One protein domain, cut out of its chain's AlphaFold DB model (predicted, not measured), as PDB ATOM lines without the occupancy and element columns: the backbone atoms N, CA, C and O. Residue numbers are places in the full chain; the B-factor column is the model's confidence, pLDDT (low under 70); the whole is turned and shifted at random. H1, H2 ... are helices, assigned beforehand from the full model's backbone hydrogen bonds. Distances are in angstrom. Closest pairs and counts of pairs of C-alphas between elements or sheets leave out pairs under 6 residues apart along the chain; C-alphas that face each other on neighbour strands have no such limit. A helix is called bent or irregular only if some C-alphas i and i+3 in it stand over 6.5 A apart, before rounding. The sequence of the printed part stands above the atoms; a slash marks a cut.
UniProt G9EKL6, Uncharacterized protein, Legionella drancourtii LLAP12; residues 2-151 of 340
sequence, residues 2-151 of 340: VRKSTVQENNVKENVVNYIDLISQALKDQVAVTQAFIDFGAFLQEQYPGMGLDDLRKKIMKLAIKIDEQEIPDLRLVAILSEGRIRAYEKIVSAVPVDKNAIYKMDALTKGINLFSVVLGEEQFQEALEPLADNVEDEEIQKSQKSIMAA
ATOM      1  N   VAL A   2      52.694  -9.396  44.691       32.75
ATOM      2  CA  VAL A   2      52.951 -10.771  45.190       32.75
ATOM      3  C   VAL A   2      53.956 -11.582  44.346       32.75
ATOM      4  O   VAL A   2      54.793 -12.278  44.893       32.75
ATOM      5  N   ARG A   3      53.962 -11.441  43.011       31.00
ATOM      6  CA  ARG A   3      54.849 -12.237  42.134       31.00
ATOM      7  C   ARG A   3      56.347 -11.905  42.232       31.00
ATOM      8  O   ARG A   3      57.146 -12.766  41.907       31.00
ATOM      9  N   LYS A   4      56.745 -10.693  42.648       36.38
ATOM     10  CA  LYS A   4      58.176 -10.322  42.745       36.38
ATOM     11  C   LYS A   4      58.812 -10.775  44.066       36.38
ATOM     12  O   LYS A   4      59.960 -11.196  44.046       36.38
ATOM     13  N   SER A   5      58.070 -10.742  45.178       52.06
ATOM     14  CA  SER A   5      58.574 -11.207  46.479       52.06
ATOM     15  C   SER A   5      58.768 -12.722  46.504       52.06
ATOM     16  O   SER A   5      59.782 -13.189  46.999       52.06
ATOM     17  N   THR A   6      57.853 -13.485  45.895       54.50
ATOM     18  CA  THR A   6      57.966 -14.951  45.817       54.50
ATOM     19  C   THR A   6      59.135 -15.398  44.935       54.50
ATOM     20  O   THR A   6      59.795 -16.378  45.252       54.50
ATOM     21  N   VAL A   7      59.434 -14.669  43.853       54.12
ATOM     22  CA  VAL A   7      60.592 -14.966  42.985       54.12
ATOM     23  C   VAL A   7      61.908 -14.685  43.710       54.12
ATOM     24  O   VAL A   7      62.818 -15.502  43.650       54.12
ATOM     25  N   GLN A   8      61.995 -13.577  44.451       63.97
ATOM     26  CA  GLN A   8      63.188 -13.264  45.238       63.97
ATOM     27  C   GLN A   8      63.403 -14.274  46.378       63.97
ATOM     28  O   GLN A   8      64.522 -14.731  46.579       63.97
ATOM     29  N   GLU A   9      62.345 -14.673  47.091       68.19
ATOM     30  CA  GLU A   9      62.445 -15.693  48.145       68.19
ATOM     31  C   GLU A   9      62.826 -17.073  47.592       68.19
ATOM     32  O   GLU A   9      63.626 -17.767  48.217       68.19
ATOM     33  N   ASN A  10      62.339 -17.447  46.405       73.88
ATOM     34  CA  ASN A  10      62.744 -18.686  45.739       73.88
ATOM     35  C   ASN A  10      64.219 -18.661  45.309       73.88
ATOM     36  O   ASN A  10      64.917 -19.645  45.531       73.88
ATOM     37  N   ASN A  11      64.713 -17.538  44.779       75.19
ATOM     38  CA  ASN A  11      66.128 -17.396  44.423       75.19
ATOM     39  C   ASN A  11      67.035 -17.456  45.660       75.19
ATOM     40  O   ASN A  11      68.097 -18.071  45.622       75.19
ATOM     41  N   VAL A  12      66.634 -16.833  46.775       79.81
ATOM     42  CA  VAL A  12      67.395 -16.938  48.030       79.81
ATOM     43  C   VAL A  12      67.397 -18.380  48.523       79.81
ATOM     44  O   VAL A  12      68.447 -18.889  48.895       79.81
ATOM     45  N   LYS A  13      66.245 -19.056  48.479       84.81
ATOM     46  CA  LYS A  13      66.122 -20.462  48.865       84.81
ATOM     47  C   LYS A  13      67.061 -21.366  48.059       84.81
ATOM     48  O   LYS A  13      67.776 -22.161  48.658       84.81
ATOM     49  N   GLU A  14      67.067 -21.231  46.735       84.19
ATOM     50  CA  GLU A  14      67.929 -22.009  45.836       84.19
ATOM     51  C   GLU A  14      69.415 -21.753  46.112       84.19
ATOM     52  O   GLU A  14      70.188 -22.694  46.260       84.19
ATOM     53  N   ASN A  15      69.806 -20.488  46.290       85.56
ATOM     54  CA  ASN A  15      71.185 -20.148  46.628       85.56
ATOM     55  C   ASN A  15      71.611 -20.702  47.989       85.56
ATOM     56  O   ASN A  15      72.726 -21.197  48.105       85.56
ATOM     57  N   VAL A  16      70.741 -20.663  49.009       86.56
ATOM     58  CA  VAL A  16      71.050 -21.289  50.302       86.56
ATOM     59  C   VAL A  16      71.313 -22.780  50.108       86.56
ATOM     60  O   VAL A  16      72.345 -23.246  50.568       86.56
ATOM     61  N   VAL A  17      70.450 -23.508  49.388       86.56
ATOM     62  CA  VAL A  17      70.662 -24.942  49.102       86.56
ATOM     63  C   VAL A  17      72.008 -25.174  48.409       86.56
ATOM     64  O   VAL A  17      72.791 -25.996  48.875       86.56
ATOM     65  N   ASN A  18      72.328 -24.384  47.380       87.00
ATOM     66  CA  ASN A  18      73.606 -24.482  46.673       87.00
ATOM     67  C   ASN A  18      74.808 -24.254  47.604       87.00
ATOM     68  O   ASN A  18      75.789 -24.987  47.525       87.00
ATOM     69  N   TYR A  19      74.745 -23.266  48.504       89.81
ATOM     70  CA  TYR A  19      75.814 -23.035  49.480       89.81
ATOM     71  C   TYR A  19      75.942 -24.182  50.483       89.81
ATOM     72  O   TYR A  19      77.067 -24.549  50.814       89.81
ATOM     73  N   ILE A  20      74.833 -24.774  50.940       88.00
ATOM     74  CA  ILE A  20      74.897 -25.950  51.817       88.00
ATOM     75  C   ILE A  20      75.580 -27.116  51.099       88.00
ATOM     76  O   ILE A  20      76.510 -27.692  51.656       88.00
ATOM     77  N   ASP A  21      75.203 -27.413  49.854       86.88
ATOM     78  CA  ASP A  21      75.837 -28.479  49.069       86.88
ATOM     79  C   ASP A  21      77.334 -28.210  48.835       86.88
ATOM     80  O   ASP A  21      78.160 -29.114  48.980       86.88
ATOM     81  N   LEU A  22      77.704 -26.963  48.523       89.62
ATOM     82  CA  LEU A  22      79.102 -26.553  48.356       89.62
ATOM     83  C   LEU A  22      79.909 -26.737  49.642       89.62
ATOM     84  O   LEU A  22      81.010 -27.287  49.598       89.62
ATOM     85  N   ILE A  23      79.367 -26.315  50.788       90.94
ATOM     86  CA  ILE A  23      80.011 -26.498  52.093       90.94
ATOM     87  C   ILE A  23      80.162 -27.991  52.389       90.94
ATOM     88  O   ILE A  23      81.264 -28.436  52.710       90.94
ATOM     89  N   SER A  24      79.098 -28.779  52.217       88.44
ATOM     90  CA  SER A  24      79.109 -30.227  52.452       88.44
ATOM     91  C   SER A  24      80.159 -30.952  51.604       88.44
ATOM     92  O   SER A  24      80.857 -31.837  52.097       88.44
ATOM     93  N   GLN A  25      80.338 -30.552  50.342       88.06
ATOM     94  CA  GLN A  25      81.391 -31.089  49.472       88.06
ATOM     95  C   GLN A  25      82.794 -30.625  49.890       88.06
ATOM     96  O   GLN A  25      83.758 -31.386  49.768       88.06
ATOM     97  N   ALA A  26      82.906 -29.394  50.391       90.94
ATOM     98  CA  ALA A  26      84.164 -28.786  50.798       90.94
ATOM     99  C   ALA A  26      84.678 -29.280  52.160       90.94
ATOM    100  O   ALA A  26      85.869 -29.128  52.414       90.94
ATOM    101  N   LEU A  27      83.854 -29.928  52.999       88.38
ATOM    102  CA  LEU A  27      84.202 -30.442  54.345       88.38
ATOM    103  C   LEU A  27      85.344 -31.485  54.399       88.38
ATOM    104  O   LEU A  27      85.626 -32.057  55.447       88.38
ATOM    105  N   LYS A  28      86.045 -31.709  53.288       87.62
ATOM    106  CA  LYS A  28      87.258 -32.531  53.180       87.62
ATOM    107  C   LYS A  28      88.540 -31.699  53.061       87.62
ATOM    108  O   LYS A  28      89.630 -32.249  53.169       87.62
ATOM    109  N   ASP A  29      88.416 -30.393  52.827       91.62
ATOM    110  CA  ASP A  29      89.522 -29.460  52.629       91.62
ATOM    111  C   ASP A  29      89.286 -28.188  53.450       91.62
ATOM    112  O   ASP A  29      88.324 -27.448  53.246       91.62
ATOM    113  N   GLN A  30      90.197 -27.919  54.385       89.81
ATOM    114  CA  GLN A  30      90.076 -26.798  55.311       89.81
ATOM    115  C   GLN A  30      90.039 -25.437  54.605       89.81
ATOM    116  O   GLN A  30      89.314 -24.546  55.039       89.81
ATOM    117  N   VAL A  31      90.817 -25.240  53.538       92.12
ATOM    118  CA  VAL A  31      90.858 -23.961  52.816       92.12
ATOM    119  C   VAL A  31      89.558 -23.764  52.049       92.12
ATOM    120  O   VAL A  31      88.943 -22.703  52.164       92.12
ATOM    121  N   ALA A  32      89.107 -24.796  51.333       92.19
ATOM    122  CA  ALA A  32      87.873 -24.743  50.559       92.19
ATOM    123  C   ALA A  32      86.652 -24.506  51.454       92.19
ATOM    124  O   ALA A  32      85.844 -23.626  51.166       92.19
ATOM    125  N   VAL A  33      86.537 -25.232  52.572       93.19
ATOM    126  CA  VAL A  33      85.384 -25.086  53.469       93.19
ATOM    127  C   VAL A  33      85.400 -23.754  54.220       93.19
ATOM    128  O   VAL A  33      84.347 -23.149  54.407       93.19
ATOM    129  N   THR A  34      86.584 -23.233  54.573       93.81
ATOM    130  CA  THR A  34      86.707 -21.875  55.134       93.81
ATOM    131  C   THR A  34      86.137 -20.842  54.166       93.81
ATOM    132  O   THR A  34      85.331 -20.005  54.573       93.81
ATOM    133  N   GLN A  35      86.543 -20.903  52.893       94.00
ATOM    134  CA  GLN A  35      86.070 -19.965  51.879       94.00
ATOM    135  C   GLN A  35      84.562 -20.120  51.649       94.00
ATOM    136  O   GLN A  35      83.843 -19.128  51.697       94.00
ATOM    137  N   ALA A  36      84.064 -21.353  51.527       92.12
ATOM    138  CA  ALA A  36      82.641 -21.624  51.322       92.12
ATOM    139  C   ALA A  36      81.759 -21.076  52.462       92.12
ATOM    140  O   ALA A  36      80.707 -20.491  52.200       92.12
ATOM    141  N   PHE A  37      82.190 -21.197  53.725       89.69
ATOM    142  CA  PHE A  37      81.469 -20.596  54.850       89.69
ATOM    143  C   PHE A  37      81.497 -19.065  54.831       89.69
ATOM    144  O   PHE A  37      80.493 -18.437  55.173       89.69
ATOM    145  N   ILE A  38      82.629 -18.459  54.460       88.56
ATOM    146  CA  ILE A  38      82.742 -17.001  54.349       88.56
ATOM    147  C   ILE A  38      81.837 -16.487  53.232       88.56
ATOM    148  O   ILE A  38      81.085 -15.544  53.468       88.56
ATOM    149  N   ASP A  39      81.845 -17.133  52.068       87.44
ATOM    150  CA  ASP A  39      81.026 -16.753  50.915       87.44
ATOM    151  C   ASP A  39      79.532 -16.902  51.225       87.44
ATOM    152  O   ASP A  39      78.739 -16.002  50.941       87.44
ATOM    153  N   PHE A  40      79.142 -17.996  51.890       89.75
ATOM    154  CA  PHE A  40      77.765 -18.182  52.338       89.75
ATOM    155  C   PHE A  40      77.348 -17.100  53.344       89.75
ATOM    156  O   PHE A  40      76.270 -16.513  53.244       89.75
ATOM    157  N   GLY A  41      78.223 -16.784  54.295       83.62
ATOM    158  CA  GLY A  41      78.030 -15.697  55.244       83.62
ATOM    159  C   GLY A  41      77.887 -14.321  54.599       83.62
ATOM    160  O   GLY A  41      77.005 -13.553  54.988       83.62
ATOM    161  N   ALA A  42      78.730 -14.020  53.610       77.25
ATOM    162  CA  ALA A  42      78.706 -12.777  52.847       77.25
ATOM    163  C   ALA A  42      77.397 -12.654  52.057       77.25
ATOM    164  O   ALA A  42      76.704 -11.642  52.167       77.25
ATOM    165  N   PHE A  43      76.975 -13.734  51.394       81.81
ATOM    166  CA  PHE A  43      75.669 -13.817  50.747       81.81
ATOM    167  C   PHE A  43      74.517 -13.534  51.729       81.81
ATOM    168  O   PHE A  43      73.580 -12.805  51.405       81.81
ATOM    169  N   LEU A  44      74.567 -14.053  52.957       75.81
ATOM    170  CA  LEU A  44      73.535 -13.771  53.961       75.81
ATOM    171  C   LEU A  44      73.561 -12.311  54.434       75.81
ATOM    172  O   LEU A  44      72.501 -11.709  54.610       75.81
ATOM    173  N   GLN A  45      74.750 -11.736  54.633       70.06
ATOM    174  CA  GLN A  45      74.913 -10.315  54.957       70.06
ATOM    175  C   GLN A  45      74.383  -9.419  53.838       70.06
ATOM    176  O   GLN A  45      73.830  -8.363  54.119       70.06
ATOM    177  N   GLU A  46      74.513  -9.845  52.590       67.12
ATOM    178  CA  GLU A  46      73.925  -9.183  51.438       67.12
ATOM    179  C   GLU A  46      72.409  -9.238  51.460       67.12
ATOM    180  O   GLU A  46      71.768  -8.191  51.448       67.12
ATOM    181  N   GLN A  47      71.831 -10.441  51.508       67.19
ATOM    182  CA  GLN A  47      70.379 -10.605  51.440       67.19
ATOM    183  C   GLN A  47      69.669  -9.984  52.651       67.19
ATOM    184  O   GLN A  47      68.524  -9.533  52.540       67.19
ATOM    185  N   TYR A  48      70.347  -9.941  53.802       66.62
ATOM    186  CA  TYR A  48      69.805  -9.507  55.088       66.62
ATOM    187  C   TYR A  48      70.810  -8.641  55.876       66.62
ATOM    188  O   TYR A  48      71.263  -9.025  56.962       66.62
ATOM    189  N   PRO A  49      71.177  -7.452  55.381       58.00
ATOM    190  CA  PRO A  49      72.191  -6.623  56.018       58.00
ATOM    191  C   PRO A  49      71.654  -6.021  57.308       58.00
ATOM    192  O   PRO A  49      70.471  -5.704  57.443       58.00
ATOM    193  N   GLY A  50      72.545  -5.904  58.288       52.84
ATOM    194  CA  GLY A  50      72.199  -5.458  59.637       52.84
ATOM    195  C   GLY A  50      71.324  -6.442  60.423       52.84
ATOM    196  O   GLY A  50      71.047  -6.191  61.594       52.84
ATOM    197  N   MET A  51      70.904  -7.567  59.830       60.72
ATOM    198  CA  MET A  51      70.117  -8.573  60.536       60.72
ATOM    199  C   MET A  51      71.006  -9.338  61.521       60.72
ATOM    200  O   MET A  51      72.051  -9.886  61.152       60.72
ATOM    201  N   GLY A  52      70.581  -9.358  62.786       59.28
ATOM    202  CA  GLY A  52      71.206 -10.165  63.830       59.28
ATOM    203  C   GLY A  52      70.990 -11.660  63.592       59.28
ATOM    204  O   GLY A  52      70.064 -12.054  62.880       59.28
ATOM    205  N   LEU A  53      71.834 -12.496  64.205       68.50
ATOM    206  CA  LEU A  53      71.811 -13.950  64.009       68.50
ATOM    207  C   LEU A  53      70.431 -14.557  64.296       68.50
ATOM    208  O   LEU A  53      69.903 -15.257  63.441       68.50
ATOM    209  N   ASP A  54      69.794 -14.237  65.423       70.56
ATOM    210  CA  ASP A  54      68.494 -14.824  65.789       70.56
ATOM    211  C   ASP A  54      67.377 -14.513  64.788       70.56
ATOM    212  O   ASP A  54      66.525 -15.357  64.496       70.56
ATOM    213  N   ASP A  55      67.365 -13.301  64.240       69.62
ATOM    214  CA  ASP A  55      66.362 -12.908  63.252       69.62
ATOM    215  C   ASP A  55      66.668 -13.508  61.880       69.62
ATOM    216  O   ASP A  55      65.743 -13.936  61.181       69.62
ATOM    217  N   LEU A  56      67.953 -13.638  61.538       70.06
ATOM    218  CA  LEU A  56      68.409 -14.337  60.342       70.06
ATOM    219  C   LEU A  56      68.016 -15.819  60.392       70.06
ATOM    220  O   LEU A  56      67.440 -16.328  59.434       70.06
ATOM    221  N   ARG A  57      68.203 -16.484  61.537       75.38
ATOM    222  CA  ARG A  57      67.746 -17.862  61.783       75.38
ATOM    223  C   ARG A  57      66.252 -18.011  61.527       75.38
ATOM    224  O   ARG A  57      65.841 -18.814  60.692       75.38
ATOM    225  N   LYS A  58      65.426 -17.172  62.167       80.81
ATOM    226  CA  LYS A  58      63.965 -17.172  61.962       80.81
ATOM    227  C   LYS A  58      63.598 -16.936  60.498       80.81
ATOM    228  O   LYS A  58      62.613 -17.497  60.017       80.81
ATOM    229  N   LYS A  59      64.336 -16.073  59.793       79.69
ATOM    230  CA  LYS A  59      64.087 -15.767  58.381       79.69
ATOM    231  C   LYS A  59      64.411 -16.964  57.487       79.69
ATOM    232  O   LYS A  59      63.583 -17.285  56.639       79.69
ATOM    233  N   ILE A  60      65.530 -17.647  57.716       80.00
ATOM    234  CA  ILE A  60      65.928 -18.837  56.955       80.00
ATOM    235  C   ILE A  60      65.001 -20.024  57.235       80.00
ATOM    236  O   ILE A  60      64.539 -20.658  56.290       80.00
ATOM    237  N   MET A  61      64.605 -20.268  58.490       79.62
ATOM    238  CA  MET A  61      63.639 -21.331  58.819       79.62
ATOM    239  C   MET A  61      62.299 -21.155  58.084       79.62
ATOM    240  O   MET A  61      61.687 -22.127  57.641       79.62
ATOM    241  N   LYS A  62      61.852 -19.907  57.881       82.88
ATOM    242  CA  LYS A  62      60.625 -19.601  57.121       82.88
ATOM    243  C   LYS A  62      60.716 -19.940  55.633       82.88
ATOM    244  O   LYS A  62      59.672 -20.092  55.006       82.88
ATOM    245  N   LEU A  63      61.917 -20.077  55.066       78.94
ATOM    246  CA  LEU A  63      62.091 -20.490  53.668       78.94
ATOM    247  C   LEU A  63      61.723 -21.970  53.447       78.94
ATOM    248  O   LEU A  63      61.660 -22.421  52.297       78.94
ATOM    249  N   ALA A  64      61.438 -22.716  54.528       68.44
ATOM    250  CA  ALA A  64      61.064 -24.129  54.503       68.44
ATOM    251  C   ALA A  64      62.026 -24.932  53.614       68.44
ATOM    252  O   ALA A  64      61.613 -25.640  52.687       68.44
ATOM    253  N   ILE A  65      63.323 -24.707  53.824       71.00
ATOM    254  CA  ILE A  65      64.387 -25.437  53.147       71.00
ATOM    255  C   ILE A  65      64.331 -26.854  53.702       71.00
ATOM    256  O   ILE A  65      64.592 -27.072  54.878       71.00
ATOM    257  N   LYS A  66      63.885 -27.788  52.865       61.34
ATOM    258  CA  LYS A  66      63.984 -29.211  53.146       61.34
ATOM    259  C   LYS A  66      65.262 -29.676  52.481       61.34
ATOM    260  O   LYS A  66      65.315 -29.712  51.254       61.34
ATOM    261  N   ILE A  67      66.278 -29.949  53.282       60.88
ATOM    262  CA  ILE A  67      67.379 -30.787  52.831       60.88
ATOM    263  C   ILE A  67      66.923 -32.200  53.158       60.88
ATOM    264  O   ILE A  67      66.865 -32.582  54.322       60.88
ATOM    265  N   ASP A  68      66.424 -32.902  52.143       49.44
ATOM    266  CA  ASP A  68      65.953 -34.277  52.296       49.44
ATOM    267  C   ASP A  68      67.102 -35.137  52.824       49.44
ATOM    268  O   ASP A  68      68.141 -35.172  52.177       49.44
ATOM    269  N   GLU A  69      66.898 -35.789  53.977       52.94
ATOM    270  CA  GLU A  69      67.637 -36.953  54.506       52.94
ATOM    271  C   GLU A  69      69.151 -37.014  54.194       52.94
ATOM    272  O   GLU A  69      69.710 -38.097  54.019       52.94
ATOM    273  N   GLN A  70      69.841 -35.871  54.116       56.59
ATOM    274  CA  GLN A  70      71.288 -35.860  53.963       56.59
ATOM    275  C   GLN A  70      71.869 -36.254  55.315       56.59
ATOM    276  O   GLN A  70      71.623 -35.604  56.331       56.59
ATOM    277  N   GLU A  71      72.619 -37.353  55.319       66.56
ATOM    278  CA  GLU A  71      73.459 -37.734  56.446       66.56
ATOM    279  C   GLU A  71      74.327 -36.532  56.837       66.56
ATOM    280  O   GLU A  71      74.917 -35.878  55.970       66.56
ATOM    281  N   ILE A  72      74.362 -36.211  58.133       71.88
ATOM    282  CA  ILE A  72      75.156 -35.091  58.636       71.88
ATOM    283  C   ILE A  72      76.610 -35.328  58.217       71.88
ATOM    284  O   ILE A  72      77.166 -36.385  58.531       71.88
ATOM    285  N   PRO A  73      77.231 -34.387  57.486       78.38
ATOM    286  CA  PRO A  73      78.600 -34.562  57.035       78.38
ATOM    287  C   PRO A  73      79.558 -34.546  58.230       78.38
ATOM    288  O   PRO A  73      79.221 -34.039  59.297       78.38
ATOM    289  N   ASP A  74      80.777 -35.059  58.056       83.94
ATOM    290  CA  ASP A  74      81.805 -34.984  59.101       83.94
ATOM    291  C   ASP A  74      82.055 -33.519  59.511       83.94
ATOM    292  O   ASP A  74      82.472 -32.682  58.704       83.94
ATOM    293  N   LEU A  75      81.786 -33.213  60.783       85.38
ATOM    294  CA  LEU A  75      81.844 -31.862  61.333       85.38
ATOM    295  C   LEU A  75      83.196 -31.515  61.972       85.38
ATOM    296  O   LEU A  75      83.334 -30.415  62.514       85.38
ATOM    297  N   ARG A  76      84.222 -32.380  61.893       86.44
ATOM    298  CA  ARG A  76      85.541 -32.118  62.508       86.44
ATOM    299  C   ARG A  76      86.133 -30.784  62.064       86.44
ATOM    300  O   ARG A  76      86.578 -29.994  62.898       86.44
ATOM    301  N   LEU A  77      86.096 -30.492  60.763       87.12
ATOM    302  CA  LEU A  77      86.585 -29.209  60.249       87.12
ATOM    303  C   LEU A  77      85.736 -28.025  60.729       87.12
ATOM    304  O   LEU A  77      86.279 -26.938  60.903       87.12
ATOM    305  N   VAL A  78      84.441 -28.211  61.000       84.44
ATOM    306  CA  VAL A  78      83.590 -27.140  61.545       84.44
ATOM    307  C   VAL A  78      83.935 -26.838  63.004       84.44
ATOM    308  O   VAL A  78      83.986 -25.664  63.382       84.44
ATOM    309  N   ALA A  79      84.240 -27.861  63.808       78.38
ATOM    310  CA  ALA A  79      84.735 -27.685  65.175       78.38
ATOM    311  C   ALA A  79      86.078 -26.925  65.178       78.38
ATOM    312  O   ALA A  79      86.207 -25.878  65.815       78.38
ATOM    313  N   ILE A  80      87.032 -27.369  64.348       81.81
ATOM    314  CA  ILE A  80      88.332 -26.708  64.139       81.81
ATOM    315  C   ILE A  80      88.170 -25.245  63.684       81.81
ATOM    316  O   ILE A  80      88.908 -24.354  64.119       81.81
ATOM    317  N   LEU A  81      87.218 -24.968  62.790       80.06
ATOM    318  CA  LEU A  81      86.940 -23.613  62.310       80.06
ATOM    319  C   LEU A  81      86.307 -22.724  63.374       80.06
ATOM    320  O   LEU A  81      86.662 -21.547  63.466       80.06
ATOM    321  N   SER A  82      85.400 -23.268  64.181       80.12
ATOM    322  CA  SER A  82      84.713 -22.522  65.237       80.12
ATOM    323  C   SER A  82      85.703 -21.989  66.273       80.12
ATOM    324  O   SER A  82      85.651 -20.798  66.604       80.12
ATOM    325  N   GLU A  83      86.662 -22.823  66.682       77.12
ATOM    326  CA  GLU A  83      87.755 -22.452  67.588       77.12
ATOM    327  C   GLU A  83      88.792 -21.540  66.918       77.12
ATOM    328  O   GLU A  83      89.179 -20.496  67.456       77.12
ATOM    329  N   GLY A  84      89.210 -21.873  65.691       73.81
ATOM    330  CA  GLY A  84      90.160 -21.064  64.921       73.81
ATOM    331  C   GLY A  84      89.670 -19.634  64.692       73.81
ATOM    332  O   GLY A  84      90.457 -18.683  64.765       73.81
ATOM    333  N   ARG A  85      88.360 -19.460  64.487       81.81
ATOM    334  CA  ARG A  85      87.706 -18.154  64.353       81.81
ATOM    335  C   ARG A  85      87.818 -17.321  65.626       81.81
ATOM    336  O   ARG A  85      88.087 -16.130  65.505       81.81
ATOM    337  N   ILE A  86      87.629 -17.900  66.815       73.50
ATOM    338  CA  ILE A  86      87.734 -17.155  68.084       73.50
ATOM    339  C   ILE A  86      89.137 -16.540  68.198       73.50
ATOM    340  O   ILE A  86      89.272 -15.324  68.339       73.50
ATOM    341  N   ARG A  87      90.185 -17.345  67.974       72.44
ATOM    342  CA  ARG A  87      91.583 -16.871  67.996       72.44
ATOM    343  C   ARG A  87      91.901 -15.877  66.876       72.44
ATOM    344  O   ARG A  87      92.711 -14.964  67.049       72.44
ATOM    345  N   ALA A  88      91.316 -16.052  65.690       71.38
ATOM    346  CA  ALA A  88      91.448 -15.087  64.596       71.38
ATOM    347  C   ALA A  88      90.818 -13.737  64.971       71.38
ATOM    348  O   ALA A  88      91.446 -12.694  64.780       71.38
ATOM    349  N   TYR A  89      89.620 -13.760  65.556       69.06
ATOM    350  CA  TYR A  89      88.895 -12.571  65.984       69.06
ATOM    351  C   TYR A  89      89.658 -11.801  67.062       69.06
ATOM    352  O   TYR A  89      89.881 -10.605  66.893       69.06
ATOM    353  N   GLU A  90      90.145 -12.479  68.107       71.38
ATOM    354  CA  GLU A  90      90.979 -11.883  69.163       71.38
ATOM    355  C   GLU A  90      92.190 -11.139  68.590       71.38
ATOM    356  O   GLU A  90      92.491 -10.008  68.985       71.38
ATOM    357  N   LYS A  91      92.862 -11.740  67.601       70.19
ATOM    358  CA  LYS A  91      93.998 -11.122  66.912       70.19
ATOM    359  C   LYS A  91      93.591  -9.884  66.106       70.19
ATOM    360  O   LYS A  91      94.331  -8.904  66.103       70.19
ATOM    361  N   ILE A  92      92.439  -9.920  65.435       60.56
ATOM    362  CA  ILE A  92      91.911  -8.796  64.646       60.56
ATOM    363  C   ILE A  92      91.538  -7.622  65.557       60.56
ATOM    364  O   ILE A  92      91.925  -6.489  65.273       60.56
ATOM    365  N   VAL A  93      90.823  -7.872  66.659       54.31
ATOM    366  CA  VAL A  93      90.383  -6.800  67.573       54.31
ATOM    367  C   VAL A  93      91.522  -6.222  68.407       54.31
ATOM    368  O   VAL A  93      91.451  -5.065  68.814       54.31
ATOM    369  N   SER A  94      92.586  -6.997  68.622       59.00
ATOM    370  CA  SER A  94      93.798  -6.534  69.307       59.00
ATOM    371  C   SER A  94      94.747  -5.746  68.392       59.00
ATOM    372  O   SER A  94      95.699  -5.135  68.878       59.00
ATOM    373  N   ALA A  95      94.528  -5.758  67.072       56.47
ATOM    374  CA  ALA A  95      95.355  -5.020  66.120       56.47
ATOM    375  C   ALA A  95      95.080  -3.508  66.184       56.47
ATOM    376  O   ALA A  95      93.946  -3.066  66.364       56.47
ATOM    377  N   VAL A  96      96.122  -2.693  65.990       55.97
ATOM    378  CA  VAL A  96      96.007  -1.229  65.956       55.97
ATOM    379  C   VAL A  96      96.635  -0.692  64.662       55.97
ATOM    380  O   VAL A  96      97.849  -0.815  64.500       55.97
ATOM    381  N   PRO A  97      95.855  -0.061  63.759       49.81
ATOM    382  CA  PRO A  97      94.397   0.091  63.798       49.81
ATOM    383  C   PRO A  97      93.664  -1.232  63.514       49.81
ATOM    384  O   PRO A  97      94.171  -2.093  62.799       49.81
ATOM    385  N   VAL A  98      92.447  -1.364  64.043       50.16
ATOM    386  CA  VAL A  98      91.582  -2.521  63.777       50.16
ATOM    387  C   VAL A  98      91.122  -2.509  62.317       50.16
ATOM    388  O   VAL A  98      90.566  -1.511  61.845       50.16
ATOM    389  N   ASP A  99      91.307  -3.626  61.617       63.94
ATOM    390  CA  ASP A  99      90.809  -3.814  60.254       63.94
ATOM    391  C   ASP A  99      89.310  -4.157  60.266       63.94
ATOM    392  O   ASP A  99      88.888  -5.242  60.671       63.94
ATOM    393  N   LYS A 100      88.485  -3.215  59.799       56.84
ATOM    394  CA  LYS A 100      87.029  -3.389  59.732       56.84
ATOM    395  C   LYS A 100      86.601  -4.453  58.723       56.84
ATOM    396  O   LYS A 100      85.612  -5.134  58.977       56.84
ATOM    397  N   ASN A 101      87.327  -4.625  57.618       61.09
ATOM    398  CA  ASN A 101      87.010  -5.667  56.637       61.09
ATOM    399  C   ASN A 101      87.259  -7.053  57.230       61.09
ATOM    400  O   ASN A 101      86.468  -7.971  57.019       61.09
ATOM    401  N   ALA A 102      88.299  -7.183  58.054       63.94
ATOM    402  CA  ALA A 102      88.547  -8.407  58.796       63.94
ATOM    403  C   ALA A 102      87.417  -8.717  59.799       63.94
ATOM    404  O   ALA A 102      87.034  -9.876  59.929       63.94
ATOM    405  N   ILE A 103      86.819  -7.703  60.443       64.25
ATOM    406  CA  ILE A 103      85.633  -7.891  61.303       64.25
ATOM    407  C   ILE A 103      84.428  -8.389  60.495       64.25
ATOM    408  O   ILE A 103      83.785  -9.351  60.911       64.25
ATOM    409  N   TYR A 104      84.131  -7.783  59.340       64.19
ATOM    410  CA  TYR A 104      83.011  -8.226  58.498       64.19
ATOM    411  C   TYR A 104      83.183  -9.664  58.008       64.19
ATOM    412  O   TYR A 104      82.222 -10.431  58.045       64.19
ATOM    413  N   LYS A 105      84.414 -10.060  57.663       77.19
ATOM    414  CA  LYS A 105      84.760 -11.449  57.338       77.19
ATOM    415  C   LYS A 105      84.479 -12.409  58.500       77.19
ATOM    416  O   LYS A 105      83.997 -13.515  58.273       77.19
ATOM    417  N   MET A 106      84.755 -12.006  59.744       77.06
ATOM    418  CA  MET A 106      84.479 -12.845  60.922       77.06
ATOM    419  C   MET A 106      82.977 -12.969  61.208       77.06
ATOM    420  O   MET A 106      82.513 -14.041  61.605       77.06
ATOM    421  N   ASP A 107      82.210 -11.901  60.980       73.50
ATOM    422  CA  ASP A 107      80.747 -11.940  61.058       73.50
ATOM    423  C   ASP A 107      80.157 -12.830  59.952       73.50
ATOM    424  O   ASP A 107      79.279 -13.645  60.227       73.50
ATOM    425  N   ALA A 108      80.699 -12.757  58.732       75.12
ATOM    426  CA  ALA A 108      80.312 -13.621  57.621       75.12
ATOM    427  C   ALA A 108      80.558 -15.093  57.971       75.12
ATOM    428  O   ALA A 108      79.622 -15.884  57.986       75.12
ATOM    429  N   LEU A 109      81.781 -15.444  58.378       81.88
ATOM    430  CA  LEU A 109      82.119 -16.802  58.809       81.88
ATOM    431  C   LEU A 109      81.184 -17.309  59.921       81.88
ATOM    432  O   LEU A 109      80.714 -18.444  59.879       81.88
ATOM    433  N   THR A 110      80.861 -16.455  60.896       80.06
ATOM    434  CA  THR A 110      79.929 -16.791  61.986       80.06
ATOM    435  C   THR A 110      78.521 -17.072  61.475       80.06
ATOM    436  O   THR A 110      77.913 -18.063  61.878       80.06
ATOM    437  N   LYS A 111      78.006 -16.224  60.580       79.50
ATOM    438  CA  LYS A 111      76.699 -16.410  59.944       79.50
ATOM    439  C   LYS A 111      76.670 -17.680  59.102       79.50
ATOM    440  O   LYS A 111      75.727 -18.447  59.240       79.50
ATOM    441  N   GLY A 112      77.704 -17.931  58.302       80.31
ATOM    442  CA  GLY A 112      77.817 -19.129  57.473       80.31
ATOM    443  C   GLY A 112      77.742 -20.413  58.299       80.31
ATOM    444  O   GLY A 112      76.885 -21.252  58.037       80.31
ATOM    445  N   ILE A 113      78.572 -20.536  59.342       81.00
ATOM    446  CA  ILE A 113      78.578 -21.713  60.232       81.00
ATOM    447  C   ILE A 113      77.229 -21.870  60.944       81.00
ATOM    448  O   ILE A 113      76.653 -22.957  60.969       81.00
ATOM    449  N   ASN A 114      76.699 -20.783  61.512       82.44
ATOM    450  CA  ASN A 114      75.467 -20.844  62.293       82.44
ATOM    451  C   ASN A 114      74.236 -21.164  61.434       82.44
ATOM    452  O   ASN A 114      73.348 -21.888  61.873       82.44
ATOM    453  N   LEU A 115      74.155 -20.640  60.209       83.06
ATOM    454  CA  LEU A 115      73.018 -20.920  59.335       83.06
ATOM    455  C   LEU A 115      73.138 -22.293  58.678       83.06
ATOM    456  O   LEU A 115      72.114 -22.936  58.471       83.06
ATOM    457  N   PHE A 116      74.354 -22.782  58.436       83.81
ATOM    458  CA  PHE A 116      74.575 -24.171  58.039       83.81
ATOM    459  C   PHE A 116      74.029 -25.143  59.094       83.81
ATOM    460  O   PHE A 116      73.275 -26.051  58.745       83.81
ATOM    461  N   SER A 117      74.286 -24.892  60.387       81.00
ATOM    462  CA  SER A 117      73.741 -25.730  61.467       81.00
ATOM    463  C   SER A 117      72.212 -25.705  61.526       81.00
ATOM    464  O   SER A 117      71.583 -26.728  61.767       81.00
ATOM    465  N   VAL A 118      71.589 -24.544  61.296       80.75
ATOM    466  CA  VAL A 118      70.122 -24.423  61.290       80.75
ATOM    467  C   VAL A 118      69.504 -25.194  60.132       80.75
ATOM    468  O   VAL A 118      68.470 -25.835  60.313       80.75
ATOM    469  N   VAL A 119      70.114 -25.131  58.949       80.88
ATOM    470  CA  VAL A 119      69.569 -25.787  57.759       80.88
ATOM    471  C   VAL A 119      69.732 -27.313  57.825       80.88
ATOM    472  O   VAL A 119      68.836 -28.020  57.370       80.88
ATOM    473  N   LEU A 120      70.806 -27.822  58.441       76.94
ATOM    474  CA  LEU A 120      71.003 -29.261  58.668       76.94
ATOM    475  C   LEU A 120      70.216 -29.836  59.859       76.94
ATOM    476  O   LEU A 120      70.192 -31.047  60.038       76.94
ATOM    477  N   GLY A 121      69.562 -28.991  60.658       77.19
ATOM    478  CA  GLY A 121      68.903 -29.399  61.899       77.19
ATOM    479  C   GLY A 121      69.799 -29.139  63.107       77.19
ATOM    480  O   GLY A 121      70.713 -29.901  63.406       77.19
ATOM    481  N   GLU A 122      69.507 -28.051  63.819       74.88
ATOM    482  CA  GLU A 122      70.373 -27.513  64.875       74.88
ATOM    483  C   GLU A 122      70.666 -28.515  65.998       74.88
ATOM    484  O   GLU A 122      71.813 -28.613  66.425       74.88
ATOM    485  N   GLU A 123      69.657 -29.264  66.447       73.69
ATOM    486  CA  GLU A 123      69.807 -30.255  67.520       73.69
ATOM    487  C   GLU A 123      70.776 -31.371  67.110       73.69
ATOM    488  O   GLU A 123      71.774 -31.608  67.783       73.69
ATOM    489  N   GLN A 124      70.549 -31.983  65.946       75.00
ATOM    490  CA  GLN A 124      71.386 -33.078  65.445       75.00
ATOM    491  C   GLN A 124      72.809 -32.601  65.118       75.00
ATOM    492  O   GLN A 124      73.786 -33.317  65.337       75.00
ATOM    493  N   PHE A 125      72.940 -31.369  64.620       79.06
ATOM    494  CA  PHE A 125      74.234 -30.744  64.374       79.06
ATOM    495  C   PHE A 125      75.024 -30.549  65.674       79.06
ATOM    496  O   PHE A 125      76.222 -30.824  65.709       79.06
ATOM    497  N   GLN A 126      74.373 -30.076  66.743       77.00
ATOM    498  CA  GLN A 126      75.015 -29.896  68.047       77.00
ATOM    499  C   GLN A 126      75.446 -31.236  68.649       77.00
ATOM    500  O   GLN A 126      76.594 -31.348  69.074       77.00
ATOM    501  N   GLU A 127      74.585 -32.255  68.599       77.12
ATOM    502  CA  GLU A 127      74.907 -33.614  69.062       77.12
ATOM    503  C   GLU A 127      76.120 -34.208  68.325       77.12
ATOM    504  O   GLU A 127      76.969 -34.856  68.936       77.12
ATOM    505  N   ALA A 128      76.245 -33.958  67.017       76.31
ATOM    506  CA  ALA A 128      77.386 -34.412  66.222       76.31
ATOM    507  C   ALA A 128      78.679 -33.616  66.495       76.31
ATOM    508  O   ALA A 128      79.779 -34.152  66.339       76.31
ATOM    509  N   LEU A 129      78.571 -32.346  66.900       78.06
ATOM    510  CA  LEU A 129      79.715 -31.472  67.177       78.06
ATOM    511  C   LEU A 129      80.277 -31.661  68.597       78.06
ATOM    512  O   LEU A 129      81.487 -31.554  68.796       78.06
ATOM    513  N   GLU A 130      79.416 -31.941  69.576       77.38
ATOM    514  CA  GLU A 130      79.765 -32.089  70.995       77.38
ATOM    515  C   GLU A 130      80.952 -33.041  71.260       77.38
ATOM    516  O   GLU A 130      81.909 -32.609  71.905       77.38
ATOM    517  N   PRO A 131      81.012 -34.276  70.712       77.94
ATOM    518  CA  PRO A 131      82.151 -35.169  70.947       77.94
ATOM    519  C   PRO A 131      83.457 -34.695  70.285       77.94
ATOM    520  O   PRO A 131      84.531 -35.226  70.581       77.94
ATOM    521  N   LEU A 132      83.388 -33.730  69.364       76.25
ATOM    522  CA  LEU A 132      84.537 -33.210  68.626       76.25
ATOM    523  C   LEU A 132      85.158 -31.986  69.307       76.25
ATOM    524  O   LEU A 132      86.355 -31.769  69.138       76.25
ATOM    525  N   ALA A 133      84.382 -31.218  70.081       64.62
ATOM    526  CA  ALA A 133      84.824 -29.967  70.703       64.62
ATOM    527  C   ALA A 133      86.037 -30.155  71.636       64.62
ATOM    528  O   ALA A 133      86.977 -29.365  71.589       64.62
ATOM    529  N   ASP A 134      86.060 -31.247  72.403       65.38
ATOM    530  CA  ASP A 134      87.144 -31.560  73.346       65.38
ATOM    531  C   ASP A 134      88.369 -32.232  72.688       65.38
ATOM    532  O   ASP A 134      89.394 -32.435  73.338       65.38
ATOM    533  N   ASN A 135      88.283 -32.583  71.399       76.50
ATOM    534  CA  ASN A 135      89.279 -33.390  70.682       76.50
ATOM    535  C   ASN A 135      90.000 -32.626  69.560       76.50
ATOM    536  O   ASN A 135      90.587 -33.245  68.668       76.50
ATOM    537  N   VAL A 136      89.949 -31.292  69.578       77.00
ATOM    538  CA  VAL A 136      90.638 -30.460  68.587       77.00
ATOM    539  C   VAL A 136      92.055 -30.132  69.050       77.00
ATOM    540  O   VAL A 136      92.253 -29.531  70.105       77.00
ATOM    541  N   GLU A 137      93.057 -30.474  68.239       87.19
ATOM    542  CA  GLU A 137      94.446 -30.176  68.572       87.19
ATOM    543  C   GLU A 137      94.806 -28.711  68.294       87.19
ATOM    544  O   GLU A 137      94.413 -28.107  67.293       87.19
ATOM    545  N   ASP A 138      95.661 -28.143  69.144       84.44
ATOM    546  CA  ASP A 138      96.108 -26.751  69.038       84.44
ATOM    547  C   ASP A 138      96.766 -26.424  67.682       84.44
ATOM    548  O   ASP A 138      96.642 -25.308  67.168       84.44
ATOM    549  N   GLU A 139      97.445 -27.401  67.070       91.25
ATOM    550  CA  GLU A 139      98.045 -27.261  65.740       91.25
ATOM    551  C   GLU A 139      96.979 -27.126  64.638       91.25
ATOM    552  O   GLU A 139      97.138 -26.315  63.718       91.25
ATOM    553  N   GLU A 140      95.874 -27.870  64.739       88.62
ATOM    554  CA  GLU A 140      94.737 -27.781  63.814       88.62
ATOM    555  C   GLU A 140      94.079 -26.400  63.913       88.62
ATOM    556  O   GLU A 140      93.828 -25.749  62.894       88.62
ATOM    557  N   ILE A 141      93.916 -25.880  65.133       82.81
ATOM    558  CA  ILE A 141      93.372 -24.537  65.378       82.81
ATOM    559  C   ILE A 141      94.280 -23.457  64.772       82.81
ATOM    560  O   ILE A 141      93.802 -22.513  64.139       82.81
ATOM    561  N   GLN A 142      95.605 -23.581  64.908       88.00
ATOM    562  CA  GLN A 142      96.547 -22.631  64.302       88.00
ATOM    563  C   GLN A 142      96.523 -22.675  62.770       88.00
ATOM    564  O   GLN A 142      96.605 -21.627  62.118       88.00
ATOM    565  N   LYS A 143      96.414 -23.868  62.172       90.31
ATOM    566  CA  LYS A 143      96.234 -24.016  60.719       90.31
ATOM    567  C   LYS A 143      94.938 -23.339  60.277       90.31
ATOM    568  O   LYS A 143      94.964 -22.561  59.327       90.31
ATOM    569  N   SER A 144      93.846 -23.577  60.997       88.94
ATOM    570  CA  SER A 144      92.533 -22.961  60.771       88.94
ATOM    571  C   SER A 144      92.592 -21.437  60.820       88.94
ATOM    572  O   SER A 144      92.185 -20.763  59.875       88.94
ATOM    573  N   GLN A 145      93.238 -20.878  61.845       87.56
ATOM    574  CA  GLN A 145      93.458 -19.438  61.961       87.56
ATOM    575  C   GLN A 145      94.186 -18.867  60.732       87.56
ATOM    576  O   GLN A 145      93.808 -17.810  60.223       87.56
ATOM    577  N   LYS A 146      95.221 -19.553  60.224       90.19
ATOM    578  CA  LYS A 146      95.933 -19.131  59.005       90.19
ATOM    579  C   LYS A 146      95.020 -19.168  57.778       90.19
ATOM    580  O   LYS A 146      95.024 -18.198  57.022       90.19
ATOM    581  N   SER A 147      94.225 -20.227  57.611       90.06
ATOM    582  CA  SER A 147      93.237 -20.338  56.527       90.06
ATOM    583  C   SER A 147      92.219 -19.198  56.574       90.06
ATOM    584  O   SER A 147      92.021 -18.522  55.571       90.06
ATOM    585  N   ILE A 148      91.654 -18.905  57.747       87.62
ATOM    586  CA  ILE A 148      90.695 -17.808  57.950       87.62
ATOM    587  C   ILE A 148      91.314 -16.453  57.596       87.62
ATOM    588  O   ILE A 148      90.692 -15.626  56.925       87.62
ATOM    589  N   MET A 149      92.549 -16.202  58.034       85.88
ATOM    590  CA  MET A 149      93.237 -14.946  57.741       85.88
ATOM    591  C   MET A 149      93.546 -14.788  56.248       85.88
ATOM    592  O   MET A 149      93.428 -13.670  55.745       85.88
ATOM    593  N   ALA A 150      93.883 -15.878  55.554       89.31
ATOM    594  CA  ALA A 150      94.191 -15.895  54.123       89.31
ATOM    595  C   ALA A 150      92.952 -15.877  53.213       89.31
ATOM    596  O   ALA A 150      93.056 -15.428  52.076       89.31
ATOM    597  N   ALA A 151      91.799 -16.342  53.703       88.69
ATOM    598  CA  ALA A 151      90.557 -16.368  52.941       88.69
ATOM    599  C   ALA A 151      90.134 -14.963  52.496       88.69
ATOM    600  O   ALA A 151      90.245 -13.983  53.257       88.69
TER     601      ALA A 151
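What this domain is: This is residues 2 to 151 of the 340 residues of an uncharacterized protein of Legionella drancourtii LLAP12 (UniProt G9EKL6). Two helical hairpins, H1 with H2 and H4 with H5, cross at about a right angle where H2 packs on H5 in the core. H7 packs across H4 and on H2, H3 packs on H5, and H6 packs on residues 76 to 79 of H4. Residues 2 to 7 of H1 and residues 94 to 99 stick out. The 150 printed residues hold seven named helices, H1 to H7 in order, and no named strand: all helix, compact, radius of gyration of the C-alphas 15.6 A, spans 50 by 38 by 23 A.

How they stand to each other: H1, residues 2 to 26, and H2, residues 30 to 47, touch at a shallow tilt of 12 degrees, opposite ways; their closest C-alphas, Ala 26 and Val 33, are 4.7 A apart. H5, residues 100 to 120, touches H2 with residues 105 to 113 alone, about perpendicular at 86 degrees, closest C-alphas Gly 41 and Ala 108, 3.9 A. H3, residues 53 to 61, touches H5, closest C-alphas Arg 57 and Leu 115, 6.6 A. H4, residues 76 to 93, forms a hairpin with H5, closest C-alphas Tyr 89 and Met 106, 6.7 A. H6, residues 122 to 133, touches H4, closest C-alphas Ala 79 and Ala 133, 6.0 A; it is only just irregular, C-alphas 128 and 131 being 6.8 A apart. H7, residues 138 to 150, touches H4, closest C-alphas Gly 84 and Gln 145, 4.7 A. Every O i to N i+4 pair is within hydrogen-bond range in H2, H3, H5 and H7; H1 has 20 of 21, H4 13 of 14, H6 6 of 8.

Where its parts are: H1 measures 36.5 A from C-alpha 2 at (52.951, -10.771, 45.190); H5 measures 30.5 A; H7 ends with C-alpha 150 at (94.191, -15.895, 54.123).

The domain as a whole: The printed part has no cut; the link H3 to H4 is long; residues 92 to 104 are among those with pLDDT under 70.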